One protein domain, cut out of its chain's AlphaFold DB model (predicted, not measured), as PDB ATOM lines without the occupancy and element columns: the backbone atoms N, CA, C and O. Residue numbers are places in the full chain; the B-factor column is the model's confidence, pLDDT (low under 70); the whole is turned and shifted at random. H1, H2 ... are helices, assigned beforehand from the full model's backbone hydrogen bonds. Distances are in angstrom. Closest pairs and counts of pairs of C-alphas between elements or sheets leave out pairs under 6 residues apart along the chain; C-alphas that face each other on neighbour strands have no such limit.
ATOM      1  N   ALA A  81      46.832  32.373  40.757       80.69
ATOM      2  CA  ALA A  81      45.799  32.988  39.942       80.69
ATOM      3  C   ALA A  81      44.893  31.900  39.350       80.69
ATOM      4  O   ALA A  81      45.326  30.796  39.020       80.69
ATOM      5  N   CYS A  82      43.597  32.195  39.255       86.62
ATOM      6  CA  CYS A  82      42.656  31.277  38.629       86.62
ATOM      7  C   CYS A  82      42.900  31.211  37.108       86.62
ATOM      8  O   CYS A  82      43.330  32.220  36.558       86.62
ATOM      9  N   PRO A  83      42.560  30.118  36.397       86.25
ATOM     10  CA  PRO A  83      42.797  30.015  34.950       86.25
ATOM     11  C   PRO A  83      42.249  31.197  34.133       86.25
ATOM     12  O   PRO A  83      42.929  31.714  33.259       86.25
ATOM     13  N   LEU A  84      41.051  31.690  34.468       88.75
ATOM     14  CA  LEU A  84      40.477  32.873  33.812       88.75
ATOM     15  C   LEU A  84      41.145  34.192  34.210       88.75
ATOM     16  O   LEU A  84      41.139  35.134  33.432       88.75
ATOM     17  N   CYS A  85      41.672  34.263  35.431       88.38
ATOM     18  CA  CYS A  85      42.371  35.430  35.951       88.38
ATOM     19  C   CYS A  85      43.763  35.543  35.318       88.38
ATOM     20  O   CYS A  85      44.211  36.634  35.039       88.38
ATOM     21  N   ALA A  86      44.438  34.411  35.101       87.50
ATOM     22  CA  ALA A  86      45.754  34.370  34.469       87.50
ATOM     23  C   ALA A  86      45.698  34.729  32.977       87.50
ATOM     24  O   ALA A  86      46.669  35.227  32.426       87.50
ATOM     25  N   LEU A  87      44.561  34.463  32.328       86.12
ATOM     26  CA  LEU A  87      44.333  34.776  30.919       86.12
ATOM     27  C   LEU A  87      43.729  36.172  30.689       86.12
ATOM     28  O   LEU A  87      43.552  36.549  29.536       86.12
ATOM     29  N   ASP A  88      43.353  36.893  31.755       87.19
ATOM     30  CA  ASP A  88      42.680  38.203  31.703       87.19
ATOM     31  C   ASP A  88      41.533  38.285  30.670       87.19
ATOM     32  O   ASP A  88      41.338  39.281  29.971       87.19
ATOM     33  N   LEU A  89      40.735  37.214  30.574       86.19
ATOM     34  CA  LEU A  89      39.645  37.111  29.601       86.19
ATOM     35  C   LEU A  89      38.364  37.788  30.099       86.19
ATOM     36  O   LEU A  89      37.817  37.434  31.152       86.19
ATOM     37  N   ASP A  90      37.810  38.689  29.285       89.19
ATOM     38  CA  ASP A  90      36.482  39.257  29.513       89.19
ATOM     39  C   ASP A  90      35.383  38.375  28.898       89.19
ATOM     40  O   ASP A  90      35.010  38.518  27.737       89.19
ATOM     41  N   VAL A  91      34.877  37.422  29.687       91.50
ATOM     42  CA  VAL A  91      33.888  36.433  29.223       91.50
ATOM     43  C   VAL A  91      32.464  36.997  29.245       91.50
ATOM     44  O   VAL A  91      31.990  37.491  30.281       91.50
ATOM     45  N   LYS A  92      31.751  36.831  28.127       92.00
ATOM     46  CA  LYS A  92      30.346  37.207  27.926       92.00
ATOM     47  C   LYS A  92      29.425  35.984  27.931       92.00
ATOM     48  O   LYS A  92      29.851  34.835  27.853       92.00
ATOM     49  N   HIS A  93      28.114  36.221  28.024       92.75
ATOM     50  CA  HIS A  93      27.108  35.143  28.019       92.75
ATOM     51  C   HIS A  93      26.885  34.552  26.615       92.75
ATOM     52  O   HIS A  93      26.278  33.493  26.476       92.75
ATOM     53  N   THR A  94      27.378  35.241  25.586       93.00
ATOM     54  CA  THR A  94      27.392  34.807  24.188       93.00
ATOM     55  C   THR A  94      28.515  33.825  23.880       93.00
ATOM     56  O   THR A  94      28.428  33.100  22.892       93.00
ATOM     57  N   ASP A  95      29.542  33.752  24.732       94.19
ATOM     58  CA  ASP A  95      30.760  32.976  24.485       94.19
ATOM     59  C   ASP A  95      30.562  31.506  24.869       94.19
ATOM     60  O   ASP A  95      31.186  30.958  25.783       94.19
ATOM     61  N   VAL A  96      29.652  30.843  24.155       93.50
ATOM     62  CA  VAL A  96      29.211  29.465  24.420       93.50
ATOM     63  C   VAL A  96      30.380  28.472  24.411       93.50
ATOM     64  O   VAL A  96      30.389  27.512  25.185       93.50
ATOM     65  N   LEU A  97      31.402  28.714  23.587       92.56
ATOM     66  CA  LEU A  97      32.582  27.848  23.492       92.56
ATOM     67  C   LEU A  97      33.441  27.871  24.762       92.56
ATOM     68  O   LEU A  97      34.019  26.848  25.119       92.56
ATOM     69  N   ILE A  98      33.492  29.002  25.468       93.06
ATOM     70  CA  ILE A  98      34.214  29.123  26.741       93.06
ATOM     71  C   ILE A  98      33.337  28.583  27.872       93.06
ATOM     72  O   ILE A  98      33.787  27.785  28.691       93.06
ATOM     73  N   LEU A  99      32.056  28.964  27.897       93.56
ATOM     74  CA  LEU A  99      31.122  28.550  28.947       93.56
ATOM     75  C   LEU A  99      30.899  27.032  28.980       93.56
ATOM     76  O   LEU A  99      30.809  26.459  30.066       93.56
ATOM     77  N   SER A 100      30.866  26.373  27.818       92.50
ATOM     78  CA  SER A 100      30.669  24.920  27.721       92.50
ATOM     79  C   SER A 100      31.768  24.109  28.418       92.50
ATOM     80  O   SER A 100      31.486  23.032  28.937       92.50
ATOM     81  N   GLN A 101      32.986  24.648  28.535       91.19
ATOM     82  CA  GLN A 101      34.109  23.992  29.220       91.19
ATOM     83  C   GLN A 101      33.883  23.864  30.733       91.19
ATOM     84  O   GLN A 101      34.401  22.951  31.372       91.19
ATOM     85  N   PHE A 102      33.080  24.757  31.318       92.56
ATOM     86  CA  PHE A 102      32.754  24.759  32.746       92.56
ATOM     87  C   PHE A 102      31.457  24.005  33.063       92.56
ATOM     88  O   PHE A 102      30.949  24.093  34.185       92.56
ATOM     89  N   MET A 103      30.904  23.275  32.095       91.81
ATOM     90  CA  MET A 103      29.627  22.580  32.213       91.81
ATOM     91  C   MET A 103      29.789  21.067  32.086       91.81
ATOM     92  O   MET A 103      30.711  20.560  31.454       91.81
ATOM     93  N   ARG A 104      28.871  20.335  32.716       89.25
ATOM     94  CA  ARG A 104      28.712  18.891  32.517       89.25
ATOM     95  C   ARG A 104      27.918  18.592  31.249       89.25
ATOM     96  O   ARG A 104      27.249  19.474  30.708       89.25
ATOM     97  N   SER A 105      27.897  17.313  30.876       85.12
ATOM     98  CA  SER A 105      26.964  16.748  29.893       85.12
ATOM     99  C   SER A 105      25.518  17.152  30.152       85.12
ATOM    100  O   SER A 105      24.786  17.349  29.203       85.12
ATOM    101  N   ASP A 106      25.119  17.333  31.412       83.44
ATOM    102  CA  ASP A 106      23.732  17.632  31.800       83.44
ATOM    103  C   ASP A 106      23.414  19.135  31.765       83.44
ATOM    104  O   ASP A 106      22.357  19.578  32.209       83.44
ATOM    105  N   GLY A 107      24.358  19.972  31.334       86.38
ATOM    106  CA  GLY A 107      24.204  21.424  31.366       86.38
ATOM    107  C   GLY A 107      24.239  22.038  32.775       86.38
ATOM    108  O   GLY A 107      23.915  23.216  32.943       86.38
ATOM    109  N   SER A 108      24.645  21.273  33.793       89.12
ATOM    110  CA  SER A 108      24.953  21.802  35.128       89.12
ATOM    111  C   SER A 108      26.376  22.364  35.178       89.12
ATOM    112  O   SER A 108      27.292  21.819  34.564       89.12
ATOM    113  N   VAL A 109      26.577  23.459  35.917       92.88
ATOM    114  CA  VAL A 109      27.905  24.070  36.094       92.88
ATOM    115  C   VAL A 109      28.767  23.190  37.005       92.88
ATOM    116  O   VAL A 109      28.308  22.712  38.047       92.88
ATOM    117  N   LEU A 110      30.029  22.986  36.629       93.06
ATOM    118  CA  LEU A 110      31.001  22.246  37.427       93.06
ATOM    119  C   LEU A 110      31.289  22.963  38.760       93.06
ATOM    120  O   LEU A 110      31.371  24.194  38.815       93.06
ATOM    121  N   PRO A 111      31.472  22.216  39.864       94.12
ATOM    122  CA  PRO A 111      31.756  22.811  41.163       94.12
ATOM    123  C   PRO A 111      33.164  23.419  41.209       94.12
ATOM    124  O   PRO A 111      34.099  22.890  40.611       94.12
ATOM    125  N   ARG A 112      33.342  24.462  42.034       92.81
ATOM    126  CA  ARG A 112      34.608  25.214  42.171       92.81
ATOM    127  C   ARG A 112      35.844  24.340  42.417       92.81
ATOM    128  O   ARG A 112      36.920  24.631  41.916       92.81
ATOM    129  N   ARG A 113      35.688  23.265  43.198       89.56
ATOM    130  CA  ARG A 113      36.779  22.325  43.522       89.56
ATOM    131  C   ARG A 113      37.334  21.585  42.299       89.56
ATOM    132  O   ARG A 113      38.450  21.103  42.360       89.56
ATOM    133  N   VAL A 114      36.538  21.471  41.236       89.56
ATOM    134  CA  VAL A 114      36.927  20.827  39.974       89.56
ATOM    135  C   VAL A 114      37.426  21.872  38.980       89.56
ATOM    136  O   VAL A 114      38.429  21.647  38.323       89.56
ATOM    137  N   THR A 115      36.755  23.026  38.885       90.38
ATOM    138  CA  THR A 115      37.123  24.084  37.927       90.38
ATOM    139  C   THR A 115      38.393  24.845  38.307       90.38
ATOM    140  O   THR A 115      39.011  25.452  37.440       90.38
ATOM    141  N   GLY A 116      38.770  24.875  39.590       88.88
ATOM    142  CA  GLY A 116      39.950  25.614  40.059       88.88
ATOM    143  C   GLY A 116      39.797  27.141  40.005       88.88
ATOM    144  O   GLY A 116      40.779  27.872  40.095       88.88
ATOM    145  N   LEU A 117      38.568  27.647  39.855       91.44
ATOM    146  CA  LEU A 117      38.299  29.081  39.758       91.44
ATOM    147  C   LEU A 117      38.247  29.772  41.124       91.44
ATOM    148  O   LEU A 117      37.882  29.176  42.141       91.44
ATOM    149  N   CYS A 118      38.523  31.079  41.142       91.88
ATOM    150  CA  CYS A 118      38.274  31.894  42.328       91.88
ATOM    151  C   CYS A 118      36.760  32.041  42.576       91.88
ATOM    152  O   CYS A 118      35.930  31.850  41.683       91.88
ATOM    153  N   SER A 119      36.366  32.386  43.803       92.88
ATOM    154  CA  SER A 119      34.948  32.511  44.177       92.88
ATOM    155  C   SER A 119      34.191  33.544  43.333       92.88
ATOM    156  O   SER A 119      33.035  33.305  42.985       92.88
ATOM    157  N   LYS A 120      34.847  34.657  42.980       91.94
ATOM    158  CA  LYS A 120      34.286  35.715  42.130       91.94
ATOM    159  C   LYS A 120      34.003  35.196  40.719       91.94
ATOM    160  O   LYS A 120      32.857  35.232  40.278       91.94
ATOM    161  N   GLN A 121      35.009  34.611  40.067       92.31
ATOM    162  CA  GLN A 121      34.866  34.086  38.706       92.31
ATOM    163  C   GLN A 121      33.887  32.911  38.640       92.31
ATOM    164  O   GLN A 121      33.067  32.847  37.730       92.31
ATOM    165  N   GLN A 122      33.870  32.031  39.646       94.94
ATOM    166  CA  GLN A 122      32.884  30.950  39.708       94.94
ATOM    167  C   GLN A 122      31.444  31.490  39.741       94.94
ATOM    168  O   GLN A 122      30.573  30.976  39.037       94.94
ATOM    169  N   ARG A 123      31.177  32.526  40.550       93.69
ATOM    170  CA  ARG A 123      29.862  33.187  40.587       93.69
ATOM    171  C   ARG A 123      29.537  33.833  39.242       93.69
ATOM    172  O   ARG A 123      28.433  33.623  38.745       93.69
ATOM    173  N   ARG A 124      30.495  34.548  38.643       93.25
ATOM    174  CA  ARG A 124      30.342  35.183  37.327       93.25
ATOM    175  C   ARG A 124      29.957  34.161  36.255       93.25
ATOM    176  O   ARG A 124      28.909  34.318  35.639       93.25
ATOM    177  N   ILE A 125      30.706  33.065  36.108       94.19
ATOM    178  CA  ILE A 125      30.388  31.996  35.142       94.19
ATOM    179  C   ILE A 125      29.011  31.401  35.401       94.19
ATOM    180  O   ILE A 125      28.253  31.177  34.463       94.19
ATOM    181  N   THR A 126      28.657  31.171  36.665       94.00
ATOM    182  CA  THR A 126      27.348  30.597  37.007       94.00
ATOM    183  C   THR A 126      26.214  31.487  36.485       94.00
ATOM    184  O   THR A 126      25.271  30.987  35.875       94.00
ATOM    185  N   TRP A 127      26.324  32.808  36.653       93.44
ATOM    186  CA  TRP A 127      25.363  33.760  36.095       93.44
ATOM    187  C   TRP A 127      25.378  33.796  34.566       93.44
ATOM    188  O   TRP A 127      24.304  33.767  33.965       93.44
ATOM    189  N   LEU A 128      26.558  33.796  33.941       93.12
ATOM    190  CA  LEU A 128      26.703  33.789  32.482       93.12
ATOM    191  C   LEU A 128      26.052  32.556  31.847       93.12
ATOM    192  O   LEU A 128      25.290  32.694  30.895       93.12
ATOM    193  N   VAL A 129      26.265  31.370  32.421       93.50
ATOM    194  CA  VAL A 129      25.628  30.124  31.967       93.50
ATOM    195  C   VAL A 129      24.107  30.204  32.112       93.50
ATOM    196  O   VAL A 129      23.378  29.871  31.178       93.50
ATOM    197  N   ILE A 130      23.603  30.695  33.249       90.94
ATOM    198  CA  ILE A 130      22.157  30.863  33.469       90.94
ATOM    199  C   ILE A 130      21.554  31.831  32.442       90.94
ATOM    200  O   ILE A 130      20.441  31.604  31.958       90.94
ATOM    201  N   MET A 131      22.258  32.914  32.114       92.44
ATOM    202  CA  MET A 131      21.836  33.868  31.090       92.44
ATOM    203  C   MET A 131      21.840  33.223  29.702       92.44
ATOM    204  O   MET A 131      20.816  33.270  29.025       92.44
ATOM    205  N   ALA A 132      22.919  32.537  29.319       93.19
ATOM    206  CA  ALA A 132      23.040  31.841  28.038       93.19
ATOM    207  C   ALA A 132      21.924  30.797  27.835       93.19
ATOM    208  O   ALA A 132      21.277  30.756  26.787       93.19
ATOM    209  N   GLN A 133      21.615  30.010  28.871       90.62
ATOM    210  CA  GLN A 133      20.519  29.032  28.851       90.62
ATOM    211  C   GLN A 133      19.136  29.688  28.750       90.62
ATOM    212  O   GLN A 133      18.241  29.169  28.082       90.62
ATOM    213  N   LYS A 134      18.926  30.827  29.421       89.00
ATOM    214  CA  LYS A 134      17.662  31.579  29.341       89.00
ATOM    215  C   LYS A 134      17.489  32.286  27.999       89.00
ATOM    216  O   LYS A 134      16.349  32.437  27.570       89.00
ATOM    217  N   ALA A 135      18.589  32.694  27.372       90.69
ATOM    218  CA  ALA A 135      18.610  33.294  26.044       90.69
ATOM    219  C   ALA A 135      18.465  32.267  24.910       90.69
ATOM    220  O   ALA A 135      18.221  32.646  23.771       90.69
ATOM    221  N   GLY A 136      18.575  30.970  25.214       89.44
ATOM    222  CA  GLY A 136      18.480  29.902  24.219       89.44
ATOM    223  C   GLY A 136      19.772  29.664  23.435       89.44
ATOM    224  O   GLY A 136      19.746  28.921  22.463       89.44
ATOM    225  N   LEU A 137      20.897  30.246  23.869       91.38
ATOM    226  CA  LEU A 137      22.221  30.022  23.272       91.38
ATOM    227  C   LEU A 137      22.809  28.661  23.666       91.38
ATOM    228  O   LEU A 137      23.650  28.113  22.963       91.38
ATOM    229  N   MET A 138      22.368  28.118  24.804       88.25
ATOM    230  CA  MET A 138      22.797  26.818  25.313       88.25
ATOM    231  C   MET A 138      21.597  25.946  25.679       88.25
ATOM    232  O   MET A 138      20.624  26.451  26.254       88.25
ATOM    233  N   PRO A 139      21.651  24.631  25.405       76.69
ATOM    234  CA  PRO A 139      20.580  23.729  25.783       76.69
ATOM    235  C   PRO A 139      20.490  23.636  27.310       76.69
ATOM    236  O   PRO A 139      21.467  23.362  28.005       76.69
ATOM    237  N   ASN A 140      19.284  23.836  27.839       74.94
ATOM    238  CA  ASN A 140      18.969  23.440  29.203       74.94
ATOM    239  C   ASN A 140      18.605  21.951  29.168       74.94
ATOM    240  O   ASN A 140      17.479  21.595  28.805       74.94
ATOM    241  N   LEU A 141      19.577  21.091  29.470       71.19
ATOM    242  CA  LEU A 141      19.417  19.637  29.521       71.19
ATOM    243  C   LEU A 141      18.746  19.243  30.842       71.19
ATOM    244  O   LEU A 141      19.264  18.502  31.666       71.19
ATOM    245  N   ALA A 142      17.563  19.807  31.051       72.69
ATOM    246  CA  ALA A 142      16.690  19.434  32.139       72.69
ATOM    247  C   ALA A 142      16.041  18.067  31.827       72.69
ATOM    248  O   ALA A 142      15.832  17.742  30.651       72.69
ATOM    249  N   PRO A 143      15.713  17.258  32.853       77.50
ATOM    250  CA  PRO A 143      15.151  15.919  32.673       77.50
ATOM    251  C   PRO A 143      13.851  15.953  31.863       77.50
ATOM    252  O   PRO A 143      13.201  16.996  31.761       77.50
ATOM    253  N   ALA A 144      13.434  14.811  31.313       77.06
ATOM    254  CA  ALA A 144      12.242  14.711  30.459       77.06
ATOM    255  C   ALA A 144      10.955  15.242  31.124       77.06
ATOM    256  O   ALA A 144      10.072  15.761  30.446       77.06
ATOM    257  N   THR A 145      10.878  15.177  32.456       79.19
ATOM    258  CA  THR A 145       9.773  15.715  33.267       79.19
ATOM    259  C   THR A 145       9.722  17.245  33.304       79.19
ATOM    260  O   THR A 145       8.715  17.836  33.696       79.19
ATOM    261  N   SER A 146      10.799  17.919  32.908       78.06
ATOM    262  CA  SER A 146      10.867  19.372  32.880       78.06
ATOM    263  C   SER A 146      10.143  19.952  31.659       78.06
ATOM    264  O   SER A 146      10.051  19.344  30.593       78.06
ATOM    265  N   LYS A 147       9.672  21.200  31.777       78.44
ATOM    266  CA  LYS A 147       9.146  21.998  30.654       78.44
ATOM    267  C   LYS A 147      10.300  22.469  29.750       78.44
ATOM    268  O   LYS A 147      10.587  23.670  29.676       78.44
ATOM    269  N   ARG A 148      10.996  21.506  29.125       76.31
ATOM    270  CA  ARG A 148      12.172  21.707  28.263       76.31
ATOM    271  C   ARG A 148      11.845  22.675  27.131       76.31
ATOM    272  O   ARG A 148      12.551  23.670  26.973       76.31
ATOM    273  N   ASP A 149      10.731  22.423  26.441       82.69
ATOM    274  CA  ASP A 149      10.173  23.308  25.418       82.69
ATOM    275  C   ASP A 149       9.797  24.677  26.031       82.69
ATOM    276  O   ASP A 149       8.926  24.735  26.912       82.69
ATOM    277  N   PRO A 150      10.424  25.787  25.581       82.25
ATOM    278  CA  PRO A 150      10.103  27.133  26.040       82.25
ATOM    279  C   PRO A 150       8.614  27.472  25.939       82.25
ATOM    280  O   PRO A 150       8.079  28.105  26.847       82.25
ATOM    281  N   ARG A 151       7.916  26.991  24.902       84.50
ATOM    282  CA  ARG A 151       6.496  27.302  24.658       84.50
ATOM    283  C   ARG A 151       5.578  26.780  25.760       84.50
ATOM    284  O   ARG A 151       4.524  27.357  26.007       84.50
ATOM    285  N   ARG A 152       5.995  25.724  26.465       87.69
ATOM    286  CA  ARG A 152       5.247  25.115  27.577       87.69
ATOM    287  C   ARG A 152       5.489  25.812  28.922       87.69
ATOM    288  O   ARG A 152       4.884  25.438  29.929       87.69
ATOM    289  N   ARG A 153       6.395  26.796  28.986       87.25
ATOM    290  CA  ARG A 153       6.738  27.511  30.225       87.25
ATOM    291  C   ARG A 153       5.668  28.546  30.581       87.25
ATOM    292  O   ARG A 153       5.045  29.154  29.723       87.25
ATOM    293  N   TYR A 154       5.478  28.763  31.881       89.25
ATOM    294  CA  TYR A 154       4.464  29.685  32.396       89.25
ATOM    295  C   TYR A 154       4.871  31.163  32.242       89.25
ATOM    296  O   TYR A 154       6.021  31.530  32.506       89.25
ATOM    297  N   GLY A 155       3.907  32.015  31.875       90.31
ATOM    298  CA  GLY A 155       4.044  33.475  31.851       90.31
ATOM    299  C   GLY A 155       5.108  33.981  30.873       90.31
ATOM    300  O   GLY A 155       5.267  33.460  29.772       90.31
ATOM    301  N   SER A 156       5.886  34.981  31.295       88.75
ATOM    302  CA  SER A 156       6.938  35.602  30.473       88.75
ATOM    303  C   SER A 156       8.142  34.692  30.192       88.75
ATOM    304  O   SER A 156       9.103  35.108  29.545       88.75
ATOM    305  N   LYS A 157       8.166  33.461  30.720       85.69
ATOM    306  CA  LYS A 157       9.251  32.490  30.483       85.69
ATOM    307  C   LYS A 157       9.145  31.803  29.119       85.69
ATOM    308  O   LYS A 157      10.095  31.123  28.741       85.69
ATOM    309  N   LYS A 158       8.012  31.963  28.426       89.00
ATOM    310  CA  LYS A 158       7.778  31.409  27.087       89.00
ATOM    311  C   LYS A 158       8.422  32.211  25.958       89.00
ATOM    312  O   LYS A 158       8.622  31.679  24.875       89.00
ATOM    313  N   PHE A 159       8.708  33.485  26.207       89.81
ATOM    314  CA  PHE A 159       9.247  34.403  25.208       89.81
ATOM    315  C   PHE A 159      10.775  34.398  25.207       89.81
ATOM    316  O   PHE A 159      11.398  34.108  26.235       89.81
ATOM    317  N   ASN A 160      11.358  34.763  24.065       89.94
ATOM    318  CA  ASN A 160      12.798  34.960  23.923       89.94
ATOM    319  C   ASN A 160      13.268  36.060  24.879       89.94
ATOM    320  O   ASN A 160      12.591  37.073  25.067       89.94
ATOM    321  N   ARG A 161      14.426  35.844  25.503       88.88
ATOM    322  CA  ARG A 161      15.034  36.772  26.458       88.88
ATOM    323  C   ARG A 161      16.442  37.084  25.995       88.88
ATOM    324  O   ARG A 161      17.178  36.169  25.651       88.88
ATOM    325  N   TYR A 162      16.815  38.349  26.055       88.19
ATOM    326  CA  TYR A 162      18.159  38.807  25.729       88.19
ATOM    327  C   TYR A 162      18.710  39.571  26.928       88.19
ATOM    328  O   TYR A 162      17.948  40.204  27.663       88.19
ATOM    329  N   PHE A 163      20.016  39.462  27.157       89.12
ATOM    330  CA  PHE A 163      20.698  40.120  28.265       89.12
ATOM    331  C   PHE A 163      21.697  41.124  27.706       89.12
ATOM    332  O   PHE A 163      22.400  40.834  26.743       89.12
ATOM    333  N   TYR A 164      21.767  42.304  28.316       87.69
ATOM    334  CA  TYR A 164      22.780  43.298  27.976       87.69
ATOM    335  C   TYR A 164      24.040  43.059  28.808       87.69
ATOM    336  O   TYR A 164      23.960  42.687  29.979       87.69
ATOM    337  N   GLU A 165      25.211  43.325  28.243       78.62
ATOM    338  CA  GLU A 165      26.506  43.123  28.913       78.62
ATOM    339  C   GLU A 165      26.612  43.921  30.225       78.62
ATOM    340  O   GLU A 165      27.151  43.449  31.222       78.62
ATOM    341  N   ASN A 166      25.964  45.083  30.279       79.06
ATOM    342  CA  ASN A 166      25.961  45.964  31.446       79.06
ATOM    343  C   ASN A 166      25.140  45.420  32.632       79.06
ATOM    344  O   ASN A 166      25.247  45.946  33.735       79.06
ATOM    345  N   THR A 167      24.318  44.380  32.425       76.31
ATOM    346  CA  THR A 167      23.533  43.729  33.497       76.31
ATOM    347  C   THR A 167      24.299  42.626  34.236       76.31
ATOM    348  O   THR A 167      23.744  41.971  35.120       76.31
ATOM    349  N   LEU A 168      25.569  42.408  33.889       71.56
ATOM    350  CA  LEU A 168      26.404  41.385  34.502       71.56
ATOM    351  C   LEU A 168      26.884  41.807  35.902       71.56
ATOM    352  O   LEU A 168      27.364  42.929  36.073       71.56
TER     353      LEU A 168
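This is residues 81 to 168 of the 170 residues of an uncharacterized protein of Scylla olivacea (UniProt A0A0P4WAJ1). One long helix, H4, makes the core of a loosely knit, helix-and-loop domain; H2 packs across part of it at a steep angle, and the short H1 and H3 sit near its first end. Beyond its last end, residues 136 to 154 loop out to the small H5, set off at the far end, and residues 159 to 168 fold back toward H4. The printed part has 88 residues with five named helices, H1 to H5 in chain order, and no named strand; the class is all helix, though under half of the residues, 36, are in named elements. It is only just compact, close to loose, with a radius of gyration of the C-alphas of 14.0 A, and only just elongated, spanning 43 by 28 by 20 A.

H1, residues 83 to 86, is close to but not clearly touching H4, residues 119 to 135; their closest C-alphas, of Leu 84 and Gln 121, are 7.5 A apart. H2, residues 96 to 102, touches H4 at residues 125 to 132 alone, the closest C-alphas being those of Leu 99 and Val 129, 6.5 A apart. H2 and H4 run opposite ways at a steep tilt of 48 degrees. H3, residues 112 to 115, is close to but not clearly touching H4, with the C-alphas of Arg 112 and Gln 122 closest at 6.5 A. H5, residues 155 to 158, is apart from H1, H2, H3 and H4. In H4 every O i to N i+4 pair is within hydrogen-bond range; in H2 1 of 3 is, beside 3 of 4 O i to N i+3 pairs, and H1, H3 and H5 are too short for an O i to N i+4 pair.

H1 begins at C-alpha 83 (42.797, 30.015, 34.950). H2 is 10.2 A long from first to last C-alpha. H4 is 24.4 A long, from C-alpha 119 (34.948, 32.511, 44.177) to C-alpha 135. H5 ends at C-alpha 158 (7.778, 31.409, 27.087).

The C-alphas farthest apart, of Ala 81 and Arg 152, are 43.1 A apart. The link from H4 to H5 is long, with 19 residues. The printed part has no cut, and no printed residue is under 70 in pLDDT.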